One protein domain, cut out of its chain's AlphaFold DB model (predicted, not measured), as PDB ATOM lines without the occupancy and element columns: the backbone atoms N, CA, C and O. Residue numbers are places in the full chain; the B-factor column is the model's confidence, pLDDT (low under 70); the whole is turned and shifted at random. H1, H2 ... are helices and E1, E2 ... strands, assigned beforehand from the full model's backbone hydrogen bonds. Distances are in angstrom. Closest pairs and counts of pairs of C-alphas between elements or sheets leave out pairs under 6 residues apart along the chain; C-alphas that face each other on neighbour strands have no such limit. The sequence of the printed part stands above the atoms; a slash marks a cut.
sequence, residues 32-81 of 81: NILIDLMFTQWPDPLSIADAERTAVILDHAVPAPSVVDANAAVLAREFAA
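This is residues 32 to 81 of the 81 residues of an uncharacterized protein of Streptomyces sp. PRh5 (UniProt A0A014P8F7). Two short parallel strands, E1 and E2, lie side by side, and helices H1 and H2 cross almost at right angles; residues 72 to 79 of H2 come near the strands. A wide loop, residues 42 to 53, leads from H1 back to E2. The 50 printed residues run E1, H1, E2, H2, mixed in class, compact with a radius of gyration of the C-alphas of 10.7 A, and span 31 by 18 by 16 A.

Start at E1, residues 32 to 35; H1, 36 to 41, and E2, 54 to 57, complete a strand-helix-strand unit, two parallel neighbour strands with a helix between, its crossover right-handed. Between the strands, N 34 and O 55 are 2.9 A apart, within hydrogen-bond range. H2, residues 67 to 79, touches H1, about perpendicular at 80 degrees; their closest C-alphas, Phe 39 and Ala 72, are 4.8 A apart. H2 and E1 are only just apart, 8.3 A at the closest. Every O i to N i+4 pair of H2 is within range; H1 has 0 of 2, but 2 of 3 O i to N i+3 pairs.

Find C-alpha 32 at (36.734, 8.857, 29.835); E1 is 10.2 A long, H1 and E2 10.0 A each. H2 runs 18.1 A to C-alpha 79 at (42.994, 7.268, 17.174).

The farthest C-alphas, Ala 49 and Pro 65, are 31.6 A apart. The printed part has no cut, the link H1 to E2 is long, and no printed residue is under 70 in pLDDT.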
ATOM      1  N   ASN A  32      35.277   8.855  29.854       96.00
ATOM      2  CA  ASN A  32      36.734   8.857  29.835       96.00
ATOM      3  C   ASN A  32      37.229  10.036  28.990       96.00
ATOM      4  O   ASN A  32      36.686  10.296  27.917       96.00
ATOM      5  N   ILE A  33      38.258  10.738  29.457       96.75
ATOM      6  CA  ILE A  33      38.835  11.880  28.743       96.75
ATOM      7  C   ILE A  33      40.316  11.609  28.514       96.75
ATOM      8  O   ILE A  33      41.053  11.337  29.460       96.75
ATOM      9  N   LEU A  34      40.728  11.707  27.255       95.88
ATOM     10  CA  LEU A  34      42.118  11.654  26.827       95.88
ATOM     11  C   LEU A  34      42.544  13.044  26.361       95.88
ATOM     12  O   LEU A  34      41.800  13.707  25.637       95.88
ATOM     13  N   ILE A  35      43.743  13.461  26.755       97.06
ATOM     14  CA  ILE A  35      44.337  14.736  26.339       97.06
ATOM     15  C   ILE A  35      45.580  14.504  25.478       97.06
ATOM     16  O   ILE A  35      46.239  13.470  25.607       97.06
ATOM     17  N   ASP A  36      45.901  15.462  24.610       96.19
ATOM     18  CA  ASP A  36      47.056  15.454  23.693       96.19
ATOM     19  C   ASP A  36      48.370  14.938  24.307       96.19
ATOM     20  O   ASP A  36      49.040  14.098  23.705       96.19
ATOM     21  N   LEU A  37      48.719  15.355  25.526       95.81
ATOM     22  CA  LEU A  37      49.959  14.937  26.191       95.81
ATOM     23  C   LEU A  37      50.038  13.422  26.425       95.81
ATOM     24  O   LEU A  37      51.132  12.859  26.397       95.81
ATOM     25  N   MET A  38      48.905  12.738  26.603       95.88
ATOM     26  CA  MET A  38      48.873  11.278  26.772       95.88
ATOM     27  C   MET A  38      49.325  10.551  25.500       95.88
ATOM     28  O   MET A  38      49.870   9.452  25.578       95.88
ATOM     29  N   PHE A  39      49.159  11.180  24.332       96.44
ATOM     30  CA  PHE A  39      49.568  10.614  23.047       96.44
ATOM     31  C   PHE A  39      51.073  10.738  22.778       96.44
ATOM     32  O   PHE A  39      51.583  10.095  21.863       96.44
ATOM     33  N   THR A  40      51.820  11.489  23.597       96.19
ATOM     34  CA  THR A  40      53.293  11.551  23.503       96.19
ATOM     35  C   THR A  40      53.971  10.245  23.934       96.19
ATOM     36  O   THR A  40      55.099   9.969  23.526       96.19
ATOM     37  N   GLN A  41      53.281   9.427  24.736       93.25
ATOM     38  CA  GLN A  41      53.727   8.116  25.219       93.25
ATOM     39  C   GLN A  41      52.599   7.081  25.098       93.25
ATOM     40  O   GLN A  41      52.341   6.310  26.021       93.25
ATOM     41  N   TRP A  42      51.886   7.102  23.969       93.44
ATOM     42  CA  TRP A  42      50.692   6.285  23.772       93.44
ATOM     43  C   TRP A  42      51.014   4.778  23.797       93.44
ATOM     44  O   TRP A  42      51.802   4.321  22.968       93.44
ATOM     45  N   PRO A  43      50.407   3.982  24.699       87.06
ATOM     46  CA  PRO A  43      50.734   2.562  24.846       87.06
ATOM     47  C   PRO A  43      50.033   1.632  23.836       87.06
ATOM     48  O   PRO A  43      50.153   0.423  23.988       87.06
ATOM     49  N   ASP A  44      49.320   2.177  22.845       83.38
ATOM     50  CA  ASP A  44      48.551   1.464  21.808       83.38
ATOM     51  C   ASP A  44      47.584   0.372  22.344       83.38
ATOM     52  O   ASP A  44      47.961  -0.789  22.534       83.38
ATOM     53  N   PRO A  45      46.316   0.718  22.653       89.81
ATOM     54  CA  PRO A  45      45.364  -0.226  23.227       89.81
ATOM     55  C   PRO A  45      44.819  -1.220  22.191       89.81
ATOM     56  O   PRO A  45      44.508  -0.862  21.063       89.81
ATOM     57  N   LEU A  46      44.554  -2.458  22.628       92.62
ATOM     58  CA  LEU A  46      43.932  -3.490  21.780       92.62
ATOM     59  C   LEU A  46      42.520  -3.116  21.298       92.62
ATOM     60  O   LEU A  46      42.096  -3.541  20.228       92.62
ATOM     61  N   SER A  47      41.753  -2.406  22.131       92.44
ATOM     62  CA  SER A  47      40.393  -1.954  21.816       92.44
ATOM     63  C   SER A  47      39.929  -0.875  22.792       92.44
ATOM     64  O   SER A  47      40.436  -0.783  23.914       92.44
ATOM     65  N   ILE A  48      38.931  -0.092  22.378       92.12
ATOM     66  CA  ILE A  48      38.246   0.883  23.229       92.12
ATOM     67  C   ILE A  48      36.970   0.275  23.785       92.12
ATOM     68  O   ILE A  48      36.145  -0.250  23.044       92.12
ATOM     69  N   ALA A  49      36.830   0.341  25.110       93.62
ATOM     70  CA  ALA A  49      35.706  -0.265  25.815       93.62
ATOM     71  C   ALA A  49      34.360   0.380  25.440       93.62
ATOM     72  O   ALA A  49      33.366  -0.328  25.308       93.62
ATOM     73  N   ASP A  50      34.333   1.707  25.288       96.00
ATOM     74  CA  ASP A  50      33.152   2.472  24.885       96.00
ATOM     75  C   ASP A  50      33.587   3.792  24.219       96.00
ATOM     76  O   ASP A  50      34.116   4.693  24.879       96.00
ATOM     77  N   ALA A  51      33.415   3.882  22.896       94.69
ATOM     78  CA  ALA A  51      33.812   5.053  22.116       94.69
ATOM     79  C   ALA A  51      32.862   6.244  22.322       94.69
ATOM     80  O   ALA A  51      33.315   7.384  22.350       94.69
ATOM     81  N   GLU A  52      31.565   6.001  22.551       96.50
ATOM     82  CA  GLU A  52      30.587   7.072  22.809       96.50
ATOM     83  C   GLU A  52      30.820   7.744  24.169       96.50
ATOM     84  O   GLU A  52      30.427   8.891  24.387       96.50
ATOM     85  N   ARG A  53      31.488   7.037  25.087       97.06
ATOM     86  CA  ARG A  53      31.907   7.542  26.401       97.06
ATOM     87  C   ARG A  53      33.384   7.915  26.468       97.06
ATOM     88  O   ARG A  53      33.918   8.023  27.571       97.06
ATOM     89  N   THR A  54      34.051   8.099  25.332       96.75
ATOM     90  CA  THR A  54      35.449   8.536  25.288       96.75
ATOM     91  C   THR A  54      35.570   9.833  24.500       96.75
ATOM     92  O   THR A  54      35.241   9.887  23.321       96.75
ATOM     93  N   ALA A  55      36.077  10.880  25.149       97.25
ATOM     94  CA  ALA A  55      36.373  12.157  24.513       97.25
ATOM     95  C   ALA A  55      37.887  12.348  24.376       97.25
ATOM     96  O   ALA A  55      38.635  12.116  25.328       97.25
ATOM     97  N   VAL A  56      38.328  12.813  23.208       97.12
ATOM     98  CA  VAL A  56      39.717  13.221  22.956       97.12
ATOM     99  C   VAL A  56      39.756  14.741  22.845       97.12
ATOM    100  O   VAL A  56      39.036  15.322  22.033       97.12
ATOM    101  N   ILE A  57      40.576  15.388  23.672       97.56
ATOM    102  CA  ILE A  57      40.701  16.847  23.743       97.56
ATOM    103  C   ILE A  57      42.149  17.235  23.439       97.56
ATOM    104  O   ILE A  57      43.083  16.723  24.047       97.56
ATOM    105  N   LEU A  58      42.337  18.145  22.483       97.50
ATOM    106  CA  LEU A  58      43.642  18.733  22.176       97.50
ATOM    107  C   LEU A  58      43.636  20.183  22.665       97.50
ATOM    108  O   LEU A  58      43.023  21.039  22.023       97.50
ATOM    109  N   ASP A  59      44.261  20.451  23.809       96.88
ATOM    110  CA  ASP A  59      44.223  21.765  24.466       96.88
ATOM    111  C   ASP A  59      45.548  22.210  25.104       96.88
ATOM    112  O   ASP A  59      45.782  23.416  25.194       96.88
ATOM    113  N   HIS A  60      46.435  21.297  25.519       97.38
ATOM    114  CA  HIS A  60      47.654  21.673  26.245       97.38
ATOM    115  C   HIS A  60      48.780  22.125  25.309       97.38
ATOM    116  O   HIS A  60      49.510  23.065  25.624       97.38
ATOM    117  N   ALA A  61      48.936  21.460  24.165       96.00
ATOM    118  CA  ALA A  61      50.017  21.670  23.209       96.00
ATOM    119  C   ALA A  61      49.477  22.153  21.855       96.00
ATOM    120  O   ALA A  61      49.854  21.659  20.791       96.00
ATOM    121  N   VAL A  62      48.564  23.129  21.895       95.25
ATOM    122  CA  VAL A  62      47.946  23.722  20.703       95.25
ATOM    123  C   VAL A  62      48.143  25.249  20.699       95.25
ATOM    124  O   VAL A  62      47.601  25.926  21.571       95.25
ATOM    125  N   PRO A  63      48.851  25.829  19.702       96.12
ATOM    126  CA  PRO A  63      49.613  25.162  18.637       96.12
ATOM    127  C   PRO A  63      50.796  24.332  19.166       96.12
ATOM    128  O   PRO A  63      51.364  24.664  20.203       96.12
ATOM    129  N   ALA A  64      51.188  23.289  18.425       97.44
ATOM    130  CA  ALA A  64      52.252  22.368  18.832       97.44
ATOM    131  C   ALA A  64      53.610  23.088  18.994       97.44
ATOM    132  O   ALA A  64      54.118  23.635  18.010       97.44
ATOM    133  N   PRO A  65      54.228  23.076  20.195       97.31
ATOM    134  CA  PRO A  65      55.506  23.747  20.436       97.31
ATOM    135  C   PRO A  65      56.716  22.892  20.033       97.31
ATOM    136  O   PRO A  65      57.828  23.412  19.930       97.31
ATOM    137  N   SER A  66      56.525  21.592  19.794       98.12
ATOM    138  CA  SER A  66      57.573  20.677  19.349       98.12
ATOM    139  C   SER A  66      57.071  19.670  18.309       98.12
ATOM    140  O   SER A  66      55.871  19.475  18.116       98.12
ATOM    141  N   VAL A  67      58.012  18.988  17.649       98.12
ATOM    142  CA  VAL A  67      57.704  17.884  16.722       98.12
ATOM    143  C   VAL A  67      57.028  16.718  17.450       98.12
ATOM    144  O   VAL A  67      56.164  16.063  16.876       98.12
ATOM    145  N   VAL A  68      57.388  16.472  18.714       97.88
ATOM    146  CA  VAL A  68      56.771  15.411  19.523       97.88
ATOM    147  C   VAL A  68      55.292  15.716  19.749       97.88
ATOM    148  O   VAL A  68      54.457  14.847  19.516       97.88
ATOM    149  N   ASP A  69      54.962  16.959  20.099       98.19
ATOM    150  CA  ASP A  69      53.572  17.386  20.303       98.19
ATOM    151  C   ASP A  69      52.775  17.372  18.995       98.19
ATOM    152  O   ASP A  69      51.620  16.949  18.963       98.19
ATOM    153  N   ALA A  70      53.404  17.778  17.887       98.06
ATOM    154  CA  ALA A  70      52.780  17.718  16.569       98.06
ATOM    155  C   ALA A  70      52.429  16.271  16.179       98.06
ATOM    156  O   ALA A  70      51.319  16.013  15.709       98.06
ATOM    157  N   ASN A  71      53.343  15.326  16.418       97.75
ATOM    158  CA  ASN A  71      53.116  13.903  16.166       97.75
ATOM    159  C   ASN A  71      52.056  13.317  17.108       97.75
ATOM    160  O   ASN A  71      51.196  12.567  16.652       97.75
ATOM    161  N   ALA A  72      52.059  13.696  18.389       97.56
ATOM    162  CA  ALA A  72      51.035  13.283  19.349       97.56
ATOM    163  C   ALA A  72      49.639  13.765  18.924       97.56
ATOM    164  O   ALA A  72      48.686  12.992  18.944       97.56
ATOM    165  N   ALA A  73      49.518  15.007  18.446       97.50
ATOM    166  CA  ALA A  73      48.260  15.530  17.923       97.50
ATOM    167  C   ALA A  73      47.800  14.808  16.644       97.50
ATOM    168  O   ALA A  73      46.597  14.675  16.429       97.50
ATOM    169  N   VAL A  74      48.719  14.364  15.773       97.31
ATOM    170  CA  VAL A  74      48.386  13.509  14.615       97.31
ATOM    171  C   VAL A  74      47.837  12.170  15.096       97.31
ATOM    172  O   VAL A  74      46.712  11.828  14.736       97.31
ATOM    173  N   LEU A  75      48.570  11.485  15.976       96.81
ATOM    174  CA  LEU A  75      48.174  10.192  16.531       96.81
ATOM    175  C   LEU A  75      46.820  10.264  17.249       96.81
ATOM    176  O   LEU A  75      45.982   9.392  17.067       96.81
ATOM    177  N   ALA A  76      46.571  11.326  18.017       96.75
ATOM    178  CA  ALA A  76      45.305  11.528  18.714       96.75
ATOM    179  C   ALA A  76      44.109  11.651  17.757       96.75
ATOM    180  O   ALA A  76      43.028  11.141  18.048       96.75
ATOM    181  N   ARG A  77      44.292  12.315  16.606       96.56
ATOM    182  CA  ARG A  77      43.245  12.425  15.578       96.56
ATOM    183  C   ARG A  77      43.033  11.114  14.833       96.56
ATOM    184  O   ARG A  77      41.895  10.804  14.516       96.56
ATOM    185  N   GLU A  78      44.101  10.371  14.556       95.12
ATOM    186  CA  GLU A  78      44.015   9.042  13.938       95.12
ATOM    187  C   GLU A  78      43.320   8.044  14.861       95.12
ATOM    188  O   GLU A  78      42.454   7.300  14.423       95.12
ATOM    189  N   PHE A  79      43.641   8.082  16.153       94.94
ATOM    190  CA  PHE A  79      42.994   7.268  17.174       94.94
ATOM    191  C   PHE A  79      41.490   7.558  17.310       94.94
ATOM    192  O   PHE A  79      40.716   6.664  17.643       94.94
ATOM    193  N   ALA A  80      41.078   8.807  17.088       93.94
ATOM    194  CA  ALA A  80      39.683   9.226  17.196       93.94
ATOM    195  C   ALA A  80      38.842   8.972  15.927       93.94
ATOM    196  O   ALA A  80      37.631   9.200  15.977       93.94
ATOM    197  N   ALA A  81      39.460   8.584  14.805       89.88
ATOM    198  CA  ALA A  81      38.809   8.393  13.504       89.88
ATOM    199  C   ALA A  81      38.226   6.981  13.336       89.88
ATOM    200  O   ALA A  81      37.141   6.884  12.716       89.88
TER     201      ALA A  81